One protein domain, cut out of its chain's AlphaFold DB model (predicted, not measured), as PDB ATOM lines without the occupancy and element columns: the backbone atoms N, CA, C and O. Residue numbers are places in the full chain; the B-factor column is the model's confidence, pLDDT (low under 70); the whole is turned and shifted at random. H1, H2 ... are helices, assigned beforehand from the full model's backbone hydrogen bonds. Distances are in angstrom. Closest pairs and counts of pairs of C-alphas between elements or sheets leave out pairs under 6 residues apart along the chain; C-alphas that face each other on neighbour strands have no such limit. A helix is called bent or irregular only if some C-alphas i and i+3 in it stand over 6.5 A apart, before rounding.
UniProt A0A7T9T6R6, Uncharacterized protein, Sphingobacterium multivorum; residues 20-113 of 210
ATOM      1  N   LYS A  20      62.436 108.930  18.233       90.06
ATOM      2  CA  LYS A  20      63.018 107.769  18.908       90.06
ATOM      3  C   LYS A  20      64.428 107.500  18.385       90.06
ATOM      4  O   LYS A  20      64.815 107.951  17.309       90.06
ATOM      5  N   TYR A  21      65.230 106.755  19.143       87.94
ATOM      6  CA  TYR A  21      66.639 106.531  18.794       87.94
ATOM      7  C   TYR A  21      66.822 105.896  17.403       87.94
ATOM      8  O   TYR A  21      67.600 106.391  16.591       87.94
ATOM      9  N   TRP A  22      66.057 104.850  17.097       88.69
ATOM     10  CA  TRP A  22      66.086 104.164  15.802       88.69
ATOM     11  C   TRP A  22      65.567 105.040  14.662       88.69
ATOM     12  O   TRP A  22      66.109 104.972  13.565       88.69
ATOM     13  N   GLU A  23      64.588 105.914  14.923       91.25
ATOM     14  CA  GLU A  23      64.118 106.897  13.939       91.25
ATOM     15  C   GLU A  23      65.236 107.894  13.596       91.25
ATOM     16  O   GLU A  23      65.436 108.205  12.427       91.25
ATOM     17  N   LYS A  24      66.033 108.334  14.583       90.62
ATOM     18  CA  LYS A  24      67.204 109.201  14.348       90.62
ATOM     19  C   LYS A  24      68.294 108.494  13.546       90.62
ATOM     20  O   LYS A  24      68.861 109.092  12.637       90.62
ATOM     21  N   VAL A  25      68.610 107.243  13.885       91.62
ATOM     22  CA  VAL A  25      69.633 106.457  13.171       91.62
ATOM     23  C   VAL A  25      69.197 106.193  11.731       91.62
ATOM     24  O   VAL A  25      69.955 106.485  10.807       91.62
ATOM     25  N   GLY A  26      67.957 105.734  11.535       93.44
ATOM     26  CA  GLY A  26      67.375 105.531  10.209       93.44
ATOM     27  C   GLY A  26      67.349 106.824   9.400       93.44
ATOM     28  O   GLY A  26      67.794 106.841   8.257       93.44
ATOM     29  N   PHE A  27      66.946 107.938  10.016       94.56
ATOM     30  CA  PHE A  27      66.955 109.238   9.358       94.56
ATOM     31  C   PHE A  27      68.346 109.650   8.875       94.56
ATOM     32  O   PHE A  27      68.465 110.112   7.748       94.56
ATOM     33  N   ARG A  28      69.401 109.491   9.683       94.31
ATOM     34  CA  ARG A  28      70.770 109.866   9.280       94.31
ATOM     35  C   ARG A  28      71.223 109.088   8.046       94.31
ATOM     36  O   ARG A  28      71.775 109.689   7.128       94.31
ATOM     37  N   PHE A  29      70.945 107.784   8.011       95.81
ATOM     38  CA  PHE A  29      71.199 106.944   6.839       95.81
ATOM     39  C   PHE A  29      70.420 107.449   5.622       95.81
ATOM     40  O   PHE A  29      71.020 107.779   4.603       95.81
ATOM     41  N   THR A  30      69.098 107.582   5.750       94.75
ATOM     42  CA  THR A  30      68.221 108.036   4.666       94.75
ATOM     43  C   THR A  30      68.617 109.421   4.160       94.75
ATOM     44  O   THR A  30      68.638 109.653   2.956       94.75
ATOM     45  N   PHE A  31      68.973 110.335   5.058       95.38
ATOM     46  CA  PHE A  31      69.397 111.684   4.715       95.38
ATOM     47  C   PHE A  31      70.663 111.667   3.863       95.38
ATOM     48  O   PHE A  31      70.660 112.242   2.781       95.38
ATOM     49  N   ILE A  32      71.721 110.979   4.306       94.75
ATOM     50  CA  ILE A  32      72.970 110.902   3.536       94.75
ATOM     51  C   ILE A  32      72.728 110.200   2.200       94.75
ATOM     52  O   ILE A  32      73.146 110.710   1.166       94.75
ATOM     53  N   PHE A  33      72.006 109.080   2.203       93.88
ATOM     54  CA  PHE A  33      71.706 108.325   0.990       93.88
ATOM     55  C   PHE A  33      70.984 109.176  -0.062       93.88
ATOM     56  O   PHE A  33      71.420 109.246  -1.208       93.88
ATOM     57  N   PHE A  34      69.911 109.876   0.319       92.94
ATOM     58  CA  PHE A  34      69.183 110.731  -0.620       92.94
ATOM     59  C   PHE A  34      69.974 111.978  -1.022       92.94
ATOM     60  O   PHE A  34      69.823 112.428  -2.152       92.94
ATOM     61  N   ILE A  35      70.839 112.519  -0.159       93.00
ATOM     62  CA  ILE A  35      71.751 113.602  -0.552       93.00
ATOM     63  C   ILE A  35      72.712 113.122  -1.640       93.00
ATOM     64  O   ILE A  35      72.835 113.801  -2.652       93.00
ATOM     65  N   LEU A  36      73.314 111.940  -1.483       90.81
ATOM     66  CA  LEU A  36      74.190 111.341  -2.499       90.81
ATOM     67  C   LEU A  36      73.455 111.035  -3.811       90.81
ATOM     68  O   LEU A  36      74.056 111.080  -4.877       90.81
ATOM     69  N   MET A  37      72.160 110.721  -3.746       87.25
ATOM     70  CA  MET A  37      71.335 110.489  -4.937       87.25
ATOM     71  C   MET A  37      70.905 111.781  -5.637       87.25
ATOM     72  O   MET A  37      70.716 111.795  -6.850       87.25
ATOM     73  N   VAL A  38      70.682 112.856  -4.879       89.56
ATOM     74  CA  VAL A  38      70.195 114.124  -5.433       89.56
ATOM     75  C   VAL A  38      71.339 114.998  -5.928       89.56
ATOM     76  O   VAL A  38      71.177 115.646  -6.963       89.56
ATOM     77  N   VAL A  39      72.449 115.044  -5.192       88.75
ATOM     78  CA  VAL A  39      73.597 115.903  -5.487       88.75
ATOM     79  C   VAL A  39      74.556 115.166  -6.416       88.75
ATOM     80  O   VAL A  39      75.128 114.158  -6.005       88.75
ATOM     81  N   PRO A  40      74.775 115.675  -7.640       85.56
ATOM     82  CA  PRO A  40      75.766 115.124  -8.542       85.56
ATOM     83  C   PRO A  40      77.164 115.245  -7.960       85.56
ATOM     84  O   PRO A  40      77.554 116.312  -7.490       85.56
ATOM     85  N   LEU A  41      77.910 114.149  -7.967       83.56
ATOM     86  CA  LEU A  41      79.282 114.132  -7.462       83.56
ATOM     87  C   LEU A  41      80.326 114.059  -8.583       83.56
ATOM     88  O   LEU A  41      81.513 114.216  -8.318       83.56
ATOM     89  N   ASP A  42      79.873 113.878  -9.821       82.75
ATOM     90  CA  ASP A  42      80.702 113.979 -11.012       82.75
ATOM     91  C   ASP A  42      80.877 115.448 -11.412       82.75
ATOM     92  O   ASP A  42      79.906 116.205 -11.507       82.75
ATOM     93  N   TRP A  43      82.126 115.847 -11.636       85.31
ATOM     94  CA  TRP A  43      82.465 117.199 -12.049       85.31
ATOM     95  C   TRP A  43      81.959 117.515 -13.461       85.31
ATOM     96  O   TRP A  43      81.474 118.623 -13.693       85.31
ATOM     97  N   GLU A  44      81.970 116.535 -14.372       85.31
ATOM     98  CA  GLU A  44      81.504 116.714 -15.754       85.31
ATOM     99  C   GLU A  44      80.041 117.164 -15.812       85.31
ATOM    100  O   GLU A  44      79.647 117.956 -16.672       85.31
ATOM    101  N   TRP A  45      79.223 116.708 -14.858       88.12
ATOM    102  CA  TRP A  45      77.835 117.141 -14.745       88.12
ATOM    103  C   TRP A  45      77.732 118.658 -14.549       88.12
ATOM    104  O   TRP A  45      76.925 119.313 -15.209       88.12
ATOM    105  N   TYR A  46      78.560 119.236 -13.673       89.38
ATOM    106  CA  TYR A  46      78.555 120.680 -13.429       89.38
ATOM    107  C   TYR A  46      79.044 121.450 -14.653       89.38
ATOM    108  O   TYR A  46      78.471 122.486 -14.988       89.38
ATOM    109  N   GLU A  47      80.053 120.935 -15.353       90.69
ATOM    110  CA  GLU A  47      80.531 121.546 -16.592       90.69
ATOM    111  C   GLU A  47      79.420 121.630 -17.639       90.69
ATOM    112  O   GLU A  47      79.176 122.716 -18.162       90.69
ATOM    113  N   LYS A  48      78.667 120.547 -17.859       89.81
ATOM    114  CA  LYS A  48      77.524 120.525 -18.790       89.81
ATOM    115  C   LYS A  48      76.371 121.427 -18.358       89.81
ATOM    116  O   LYS A  48      75.669 121.986 -19.195       89.81
ATOM    117  N   VAL A  49      76.172 121.630 -17.056       90.62
ATOM    118  CA  VAL A  49      75.154 122.570 -16.561       90.62
ATOM    119  C   VAL A  49      75.544 124.024 -16.828       90.62
ATOM    120  O   VAL A  49      74.677 124.824 -17.184       90.62
ATOM    121  N   PHE A  50      76.820 124.381 -16.658       93.12
ATOM    122  CA  PHE A  50      77.287 125.763 -16.808       93.12
ATOM    123  C   PHE A  50      77.745 126.118 -18.227       93.12
ATOM    124  O   PHE A  50      77.717 127.293 -18.598       93.12
ATOM    125  N   LYS A  51      78.176 125.133 -19.013       93.94
ATOM    126  CA  LYS A  51      78.655 125.275 -20.393       93.94
ATOM    127  C   LYS A  51      78.106 124.141 -21.276       93.94
ATOM    128  O   LYS A  51      78.889 123.338 -21.778       93.94
ATOM    129  N   PRO A  52      76.778 124.057 -21.464       92.00
ATOM    130  CA  PRO A  52      76.196 123.040 -22.330       92.00
ATOM    131  C   PRO A  52      76.562 123.286 -23.795       92.00
ATOM    132  O   PRO A  52      76.571 124.430 -24.257       92.00
ATOM    133  N   GLU A  53      76.782 122.213 -24.553       91.50
ATOM    134  CA  GLU A  53      77.018 122.311 -26.003       91.50
ATOM    135  C   GLU A  53      75.732 122.634 -26.777       91.50
ATOM    136  O   GLU A  53      75.756 123.248 -27.844       91.50
ATOM    137  N   SER A  54      74.583 122.224 -26.238       90.62
ATOM    138  CA  SER A  54      73.269 122.464 -26.827       90.62
ATOM    139  C   SER A  54      72.181 122.515 -25.758       90.62
ATOM    140  O   SER A  54      72.364 122.060 -24.630       90.62
ATOM    141  N   LEU A  55      71.003 123.023 -26.130       88.81
ATOM    142  CA  LEU A  55      69.835 122.974 -25.251       88.81
ATOM    143  C   LEU A  55      69.473 121.524 -24.883       88.81
ATOM    144  O   LEU A  55      69.171 121.251 -23.726       88.81
ATOM    145  N   TYR A  56      69.565 120.593 -25.838       88.38
ATOM    146  CA  TYR A  56      69.342 119.170 -25.581       88.38
ATOM    147  C   TYR A  56      70.320 118.617 -24.540       88.38
ATOM    148  O   TYR A  56      69.887 117.956 -23.604       88.38
ATOM    149  N   ASP A  57      71.614 118.923 -24.667       88.62
ATOM    150  CA  ASP A  57      72.647 118.469 -23.726       88.62
ATOM    151  C   ASP A  57      72.396 119.003 -22.308       88.62
ATOM    152  O   ASP A  57      72.407 118.245 -21.332       88.62
ATOM    153  N   TRP A  58      72.040 120.287 -22.198       90.75
ATOM    154  CA  TRP A  58      71.648 120.885 -20.925       90.75
ATOM    155  C   TRP A  58      70.457 120.150 -20.301       90.75
ATOM    156  O   TRP A  58      70.488 119.746 -19.137       90.75
ATOM    157  N   MET A  59      69.406 119.917 -21.084       89.88
ATOM    158  CA  MET A  59      68.197 119.257 -20.603       89.88
ATOM    159  C   MET A  59      68.444 117.796 -20.247       89.88
ATOM    160  O   MET A  59      67.985 117.351 -19.201       89.88
ATOM    161  N   ALA A  60      69.188 117.056 -21.067       87.31
ATOM    162  CA  ALA A  60      69.547 115.666 -20.813       87.31
ATOM    163  C   ALA A  60      70.365 115.536 -19.520       87.31
ATOM    164  O   ALA A  60      70.141 114.615 -18.734       87.31
ATOM    165  N   THR A  61      71.243 116.505 -19.253       89.44
ATOM    166  CA  THR A  61      72.040 116.593 -18.024       89.44
ATOM    167  C   THR A  61      71.163 116.838 -16.789       89.44
ATOM    168  O   THR A  61      71.336 116.182 -15.757       89.44
ATOM    169  N   ILE A  62      70.169 117.727 -16.873       89.94
ATOM    170  CA  ILE A  62      69.210 117.963 -15.778       89.94
ATOM    171  C   ILE A  62      68.269 116.761 -15.582       89.94
ATOM    172  O   ILE A  62      68.014 116.347 -14.444       89.94
ATOM    173  N   ALA A  63      67.782 116.186 -16.682       84.69
ATOM    174  CA  ALA A  63      66.874 115.045 -16.726       84.69
ATOM    175  C   ALA A  63      67.511 113.787 -16.122       84.69
ATOM    176  O   ALA A  63      66.992 113.225 -15.158       84.69
ATOM    177  N   GLY A  64      68.675 113.391 -16.638       74.56
ATOM    178  CA  GLY A  64      69.417 112.220 -16.176       74.56
ATOM    179  C   GLY A  64      70.112 112.422 -14.829       74.56
ATOM    180  O   GLY A  64      70.305 111.457 -14.093       74.56
ATOM    181  N   GLY A  65      70.461 113.666 -14.476       68.19
ATOM    182  CA  GLY A  65      71.393 113.939 -13.378       68.19
ATOM    183  C   GLY A  65      72.806 113.466 -13.655       68.19
ATOM    184  O   GLY A  65      73.108 113.007 -14.755       68.19
ATOM    185  N   SER A  66      73.649 113.455 -12.617       56.19
ATOM    186  CA  SER A  66      74.642 112.389 -12.566       56.19
ATOM    187  C   SER A  66      73.826 111.115 -12.448       56.19
ATOM    188  O   SER A  66      73.278 110.820 -11.379       56.19
ATOM    189  N   ARG A  67      73.694 110.364 -13.541       57.59
ATOM    190  CA  ARG A  67      73.407 108.940 -13.410       57.59
ATOM    191  C   ARG A  67      74.392 108.479 -12.357       57.59
ATOM    192  O   ARG A  67      75.591 108.650 -12.544       57.59
ATOM    193  N   THR A  68      73.917 108.010 -11.212       53.38
ATOM    194  CA  THR A  68      74.801 107.648 -10.104       53.38
ATOM    195  C   THR A  68      75.687 106.458 -10.467       53.38
ATOM    196  O   THR A  68      76.248 105.871  -9.572       53.38
ATOM    197  N   GLY A  69      75.832 106.084 -11.744       58.53
ATOM    198  CA  GLY A  69      76.777 105.123 -12.286       58.53
ATOM    199  C   GLY A  69      78.210 105.629 -12.200       58.53
ATOM    200  O   GLY A  69      78.826 105.924 -13.211       58.53
ATOM    201  N   TRP A  70      78.759 105.684 -10.987       63.94
ATOM    202  CA  TRP A  70      80.209 105.763 -10.781       63.94
ATOM    203  C   TRP A  70      80.933 104.579 -11.418       63.94
ATOM    204  O   TRP A  70      82.107 104.654 -11.763       63.94
ATOM    205  N   ILE A  71      80.225 103.448 -11.472       69.81
ATOM    206  CA  ILE A  71      80.721 102.161 -11.922       69.81
ATOM    207  C   ILE A  71      79.656 101.574 -12.842       69.81
ATOM    208  O   ILE A  71      78.568 101.209 -12.386       69.81
ATOM    209  N   GLU A  72      79.987 101.470 -14.123       70.06
ATOM    210  CA  GLU A  72      79.245 100.665 -15.086       70.06
ATOM    211  C   GLU A  72      79.977  99.334 -15.270       70.06
ATOM    212  O   GLU A  72      81.177  99.287 -15.539       70.06
ATOM    213  N   ILE A  73      79.255  98.233 -15.067       75.94
ATOM    214  CA  ILE A  73      79.787  96.886 -15.266       75.94
ATOM    215  C   ILE A  73      79.286  96.415 -16.622       75.94
ATOM    216  O   ILE A  73      78.089  96.173 -16.784       75.94
ATOM    217  N   ASP A  74      80.187  96.239 -17.585       76.88
ATOM    218  CA  ASP A  74      79.824  95.757 -18.920       76.88
ATOM    219  C   ASP A  74      79.611  94.233 -18.912       76.88
ATOM    220  O   ASP A  74      80.420  93.435 -19.374       76.88
ATOM    221  N   SER A  75      78.515  93.816 -18.281       79.88
ATOM    222  CA  SER A  75      78.030  92.437 -18.238       79.88
ATOM    223  C   SER A  75      76.510  92.428 -18.387       79.88
ATOM    224  O   SER A  75      75.852  93.437 -18.136       79.88
ATOM    225  N   GLU A  76      75.922  91.285 -18.737       76.62
ATOM    226  CA  GLU A  76      74.461  91.142 -18.808       76.62
ATOM    227  C   GLU A  76      73.785  91.507 -17.474       76.62
ATOM    228  O   GLU A  76      72.801  92.244 -17.447       76.62
ATOM    229  N   SER A  77      74.385  91.102 -16.349       76.69
ATOM    230  CA  SER A  77      73.926  91.486 -15.009       76.69
ATOM    231  C   SER A  77      74.109  92.980 -14.719       76.69
ATOM    232  O   SER A  77      73.331  93.569 -13.973       76.69
ATOM    233  N   GLY A  78      75.124  93.620 -15.298       75.06
ATOM    234  CA  GLY A  78      75.335  95.064 -15.178       75.06
ATOM    235  C   GLY A  78      74.339  95.883 -15.998       75.06
ATOM    236  O   GLY A  78      73.981  96.983 -15.591       75.06
ATOM    237  N   LYS A  79      73.837  95.322 -17.104       72.25
ATOM    238  CA  LYS A  79      72.824  95.952 -17.964       72.25
ATOM    239  C   LYS A  79      71.397  95.709 -17.470       72.25
ATOM    240  O   LYS A  79      70.590  96.632 -17.489       72.25
ATOM    241  N   TRP A  80      71.092  94.497 -17.004       71.62
ATOM    242  CA  TRP A  80      69.712  94.063 -16.727       71.62
ATOM    243  C   TRP A  80      69.518  93.364 -15.378       71.62
ATOM    244  O   TRP A  80      68.390  93.079 -14.983       71.62
ATOM    245  N   GLY A  81      70.603  93.052 -14.672       77.44
ATOM    246  CA  GLY A  81      70.576  92.271 -13.440       77.44
ATOM    247  C   GLY A  81      70.928  93.077 -12.197       77.44
ATOM    248  O   GLY A  81      70.902  94.308 -12.165       77.44
ATOM    249  N   PHE A  82      71.280  92.356 -11.137       79.06
ATOM    250  CA  PHE A  82      71.587  92.934  -9.830       79.06
ATOM    251  C   PHE A  82      72.787  93.893  -9.860       79.06
ATOM    252  O   PHE A  82      72.830  94.858  -9.096       79.06
ATOM    253  N   ALA A  83      73.747  93.655 -10.759       80.62
ATOM    254  CA  ALA A  83      74.941  94.481 -10.881       80.62
ATOM    255  C   ALA A  83      74.655  95.875 -11.475       80.62
ATOM    256  O   ALA A  83      75.461  96.782 -11.268       80.62
ATOM    257  N   SER A  84      73.496  96.108 -12.102       80.00
ATOM    258  CA  SER A  84      73.060  97.459 -12.505       80.00
ATOM    259  C   SER A  84      72.872  98.404 -11.304       80.00
ATOM    260  O   SER A  84      73.091  99.610 -11.398       80.00
ATOM    261  N   TYR A  85      72.568  97.847 -10.127       83.50
ATOM    262  CA  TYR A  85      72.383  98.593  -8.881       83.50
ATOM    263  C   TYR A  85      73.682  98.782  -8.087       83.50
ATOM    264  O   TYR A  85      73.642  99.312  -6.978       83.50
ATOM    265  N   THR A  86      74.844  98.382  -8.624       86.75
ATOM    266  CA  THR A  86      76.155  98.469  -7.941       86.75
ATOM    267  C   THR A  86      76.391  99.833  -7.309       86.75
ATOM    268  O   THR A  86      76.763  99.941  -6.142       86.75
ATOM    269  N   SER A  87      76.098 100.890  -8.056       84.06
ATOM    270  CA  SER A  87      76.302 102.242  -7.563       84.06
ATOM    271  C   SER A  87      75.329 102.653  -6.454       84.06
ATOM    272  O   SER A  87      75.683 103.421  -5.561       84.06
ATOM    273  N   TRP A  88      74.112 102.107  -6.453       87.19
ATOM    274  CA  TRP A  88      73.149 102.323  -5.374       87.19
ATOM    275  C   TRP A  88      73.603 101.610  -4.100       87.19
ATOM    276  O   TRP A  88      73.515 102.186  -3.015       87.19
ATOM    277  N   TRP A  89      74.149 100.398  -4.232       88.00
ATOM    278  CA  TRP A  89      74.751  99.663  -3.120       88.00
ATOM    279  C   TRP A  89      75.954 100.401  -2.536       88.00
ATOM    280  O   TRP A  89      76.057 100.524  -1.315       88.00
ATOM    281  N   LEU A  90      76.818 100.958  -3.390       89.62
ATOM    282  CA  LEU A  90      77.958 101.764  -2.960       89.62
ATOM    283  C   LEU A  90      77.505 103.018  -2.198       89.62
ATOM    284  O   LEU A  90      77.981 103.264  -1.090       89.62
ATOM    285  N   ASN A  91      76.532 103.762  -2.734       90.50
ATOM    286  CA  ASN A  91      75.932 104.905  -2.039       90.50
ATOM    287  C   ASN A  91      75.317 104.491  -0.694       90.50
ATOM    288  O   ASN A  91      75.450 105.210   0.296       90.50
ATOM    289  N   GLY A  92      74.678 103.319  -0.635       92.81
ATOM    290  CA  GLY A  92      74.168 102.733   0.603       92.81
ATOM    291  C   GLY A  92      75.277 102.479   1.624       92.81
ATOM    292  O   GLY A  92      75.146 102.867   2.783       92.81
ATOM    293  N   LEU A  93      76.400 101.902   1.202       94.06
ATOM    294  CA  LEU A  93      77.547 101.639   2.070       94.06
ATOM    295  C   LEU A  93      78.161 102.941   2.606       94.06
ATOM    296  O   LEU A  93      78.380 103.068   3.813       94.06
ATOM    297  N   ILE A  94      78.363 103.938   1.740       94.06
ATOM    298  CA  ILE A  94      78.840 105.272   2.139       94.06
ATOM    299  C   ILE A  94      77.859 105.912   3.131       94.06
ATOM    300  O   ILE A  94      78.279 106.468   4.149       94.06
ATOM    301  N   ALA A  95      76.551 105.788   2.892       95.38
ATOM    302  CA  ALA A  95      75.527 106.304   3.791       95.38
ATOM    303  C   ALA A  95      75.526 105.607   5.158       95.38
ATOM    304  O   ALA A  95      75.334 106.279   6.169       95.38
ATOM    305  N   VAL A  96      75.790 104.296   5.231       96.19
ATOM    306  CA  VAL A  96      75.944 103.572   6.506       96.19
ATOM    307  C   VAL A  96      77.149 104.093   7.286       96.19
ATOM    308  O   VAL A  96      77.026 104.404   8.476       96.19
ATOM    309  N   LEU A  97      78.304 104.240   6.633       96.38
ATOM    310  CA  LEU A  97      79.512 104.773   7.266       96.38
ATOM    311  C   LEU A  97      79.293 106.209   7.756       96.38
ATOM    312  O   LEU A  97      79.534 106.515   8.927       96.38
ATOM    313  N   GLY A  98      78.751 107.073   6.899       95.75
ATOM    314  CA  GLY A  98      78.443 108.456   7.246       95.75
ATOM    315  C   GLY A  98      77.406 108.568   8.366       95.75
ATOM    316  O   GLY A  98      77.576 109.371   9.283       95.75
ATOM    317  N   ALA A  99      76.364 107.730   8.369       94.31
ATOM    318  CA  ALA A  99      75.359 107.710   9.431       94.31
ATOM    319  C   ALA A  99      75.941 107.228  10.764       94.31
ATOM    320  O   ALA A  99      75.538 107.718  11.825       94.31
ATOM    321  N   SER A 100      76.906 106.309  10.720       94.00
ATOM    322  CA  SER A 100      77.627 105.820  11.898       94.00
ATOM    323  C   SER A 100      78.490 106.931  12.499       94.00
ATOM    324  O   SER A 100      78.369 107.230  13.689       94.00
ATOM    325  N   ILE A 101      79.269 107.628  11.663       94.38
ATOM    326  CA  ILE A 101      80.064 108.800  12.062       94.38
ATOM    327  C   ILE A 101      79.155 109.895  12.630       94.38
ATOM    328  O   ILE A 101      79.389 110.383  13.737       94.38
ATOM    329  N   TRP A 102      78.070 110.240  11.930       93.88
ATOM    330  CA  TRP A 102      77.102 111.224  12.412       93.88
ATOM    331  C   TRP A 102      76.516 110.791  13.755       93.88
ATOM    332  O   TRP A 102      76.418 111.601  14.668       93.88
ATOM    333  N   THR A 103      76.191 109.514  13.943       91.31
ATOM    334  CA  THR A 103      75.671 109.018  15.223       91.31
ATOM    335  C   THR A 103      76.652 109.226  16.373       91.31
ATOM    336  O   THR A 103      76.238 109.679  17.443       91.31
ATOM    337  N   ILE A 104      77.943 108.986  16.143       91.12
ATOM    338  CA  ILE A 104      79.001 109.212  17.136       91.12
ATOM    339  C   ILE A 104      79.154 110.704  17.446       91.12
ATOM    340  O   ILE A 104      79.221 111.079  18.612       91.12
ATOM    341  N   LEU A 105      79.165 111.571  16.432       89.25
ATOM    342  CA  LEU A 105      79.310 113.022  16.620       89.25
ATOM    343  C   LEU A 105      78.068 113.651  17.269       89.25
ATOM    344  O   LEU A 105      78.162 114.537  18.118       89.25
ATOM    345  N   ALA A 106      76.885 113.159  16.908       86.69
ATOM    346  CA  ALA A 106      75.602 113.625  17.410       86.69
ATOM    347  C   ALA A 106      75.363 113.285  18.884       86.69
ATOM    348  O   ALA A 106      74.527 113.937  19.507       86.69
ATOM    349  N   ARG A 107      76.070 112.294  19.448       80.50
ATOM    350  CA  ARG A 107      75.844 111.816  20.825       80.50
ATOM    351  C   ARG A 107      75.991 112.915  21.884       80.50
ATOM    352  O   ARG A 107      75.315 112.865  22.902       80.50
ATOM    353  N   ASN A 108      76.825 113.920  21.611       75.69
ATOM    354  CA  ASN A 108      77.100 115.040  22.517       75.69
ATOM    355  C   ASN A 108      76.351 116.329  22.137       75.69
ATOM    356  O   ASN A 108      76.527 117.362  22.780       75.69
ATOM    357  N   SER A 109      75.538 116.304  21.079       76.50
ATOM    358  CA  SER A 109      74.898 117.504  20.545       76.50
ATOM    359  C   SER A 109      73.522 117.715  21.176       76.50
ATOM    360  O   SER A 109      72.648 116.854  21.084       76.50
ATOM    361  N   LYS A 110      73.311 118.874  21.811       61.88
ATOM    362  CA  LYS A 110      72.053 119.211  22.504       61.88
ATOM    363  C   LYS A 110      70.950 119.739  21.579       61.88
ATOM    364  O   LYS A 110      69.791 119.752  21.976       61.88
ATOM    365  N   VAL A 111      71.285 120.167  20.360       62.06
ATOM    366  CA  VAL A 111      70.335 120.793  19.427       62.06
ATOM    367  C   VAL A 111      70.294 119.985  18.138       62.06
ATOM    368  O   VAL A 111      71.177 120.106  17.293       62.06
ATOM    369  N   GLN A 112      69.267 119.151  17.972       70.69
ATOM    370  CA  GLN A 112      69.055 118.407  16.729       70.69
ATOM    371  C   GLN A 112      67.634 118.623  16.217       70.69
ATOM    372  O   GLN A 112      66.678 118.064  16.747       70.69
ATOM    373  N   ARG A 113      67.504 119.442  15.169       84.69
ATOM    374  CA  ARG A 113      66.222 119.762  14.526       84.69
ATOM    375  C   ARG A 113      65.930 118.770  13.397       84.69
ATOM    376  O   ARG A 113      65.975 119.131  12.222       84.69
TER     377      ARG A 113
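AT A GLANCE: This is residues 20 to 113 of the 210 residues of an uncharacterized protein of Sphingobacterium multivorum (UniProt A0A7T9T6R6). Two long helices, H1 and H5, cross near the later part of H5 and spread from there like an open V, with H2 and H3 as a small helical pair beyond the end of H1 and the short H4 at the beginning of H5. The long link of residues 65 to 75 spans the open side of the V, from H3 to H4, and closes a loose, roughly triangular frame with an empty middle. The printed part has 94 residues with five named helices, in the order H1, H2, H3, H4, H5, and no named strand; its class is all helix. The whole is loose, with a radius of gyration of the C-alphas of 17.0 A, and flat, spanning 49 by 35 by 18 A.

IN THESE COORDINATES: H1, residues 21 to 38, begins with C-alpha 21 at (66.639, 106.531, 18.794) and is 25.6 A long from first to last C-alpha. H2, residues 43 to 50, is 11.1 A long. H3, residues 55 to 64, is 14.1 A long and ends with C-alpha 64 at (69.417, 112.220, -16.176). H4, residues 76 to 80, is 6.0 A long. H5, residues 82 to 106, is the longest helix at 34.4 A and ends with C-alpha 106 at (75.602, 113.625, 17.410). H5 is irregular, with C-alphas 84 and 87 at 7.6 A, and it has a kink of 35 degrees near residue 89.

HOW THE PARTS SIT: H1 and H5 touch, and their closest C-alphas, those of Phe 29 and Ala 99, are 5.0 A apart. They run opposite ways at a steep tilt of 50 degrees. H2 and H3 touch, with the C-alphas of Val 49 and Trp 58 closest at 5.8 A; they run opposite ways at a steep tilt of 46 degrees. H4 and H5 touch only at the corner by their link, H5 with residues 83 to 85 alone; the closest C-alphas are those of Gly 78 and Ser 84, at 4.2 A. H1 is apart from H2, H3 and H4, and H2 and H3 are each apart from H4 and H5. Every O i to N i+4 pair is within hydrogen-bond range in H1, H2, H3 and H4, and 18 of 21 are in H5.

THE WHOLE: The two C-alphas farthest apart, those of Ser 54 and Asn 108, are 50.0 A apart, while the first and last printed C-alphas, of Lys 20 and Arg 113, are 13.2 A apart. The printed part has no cut. The link from H3 to H4, with 11 residues, is long; those from H1 to H2, H2 to H3 and H4 to H5 are tight. The mean pLDDT of the printed part is 84.9, and confidence is low, under 70, at residues 65 to 71 and 110 to 111.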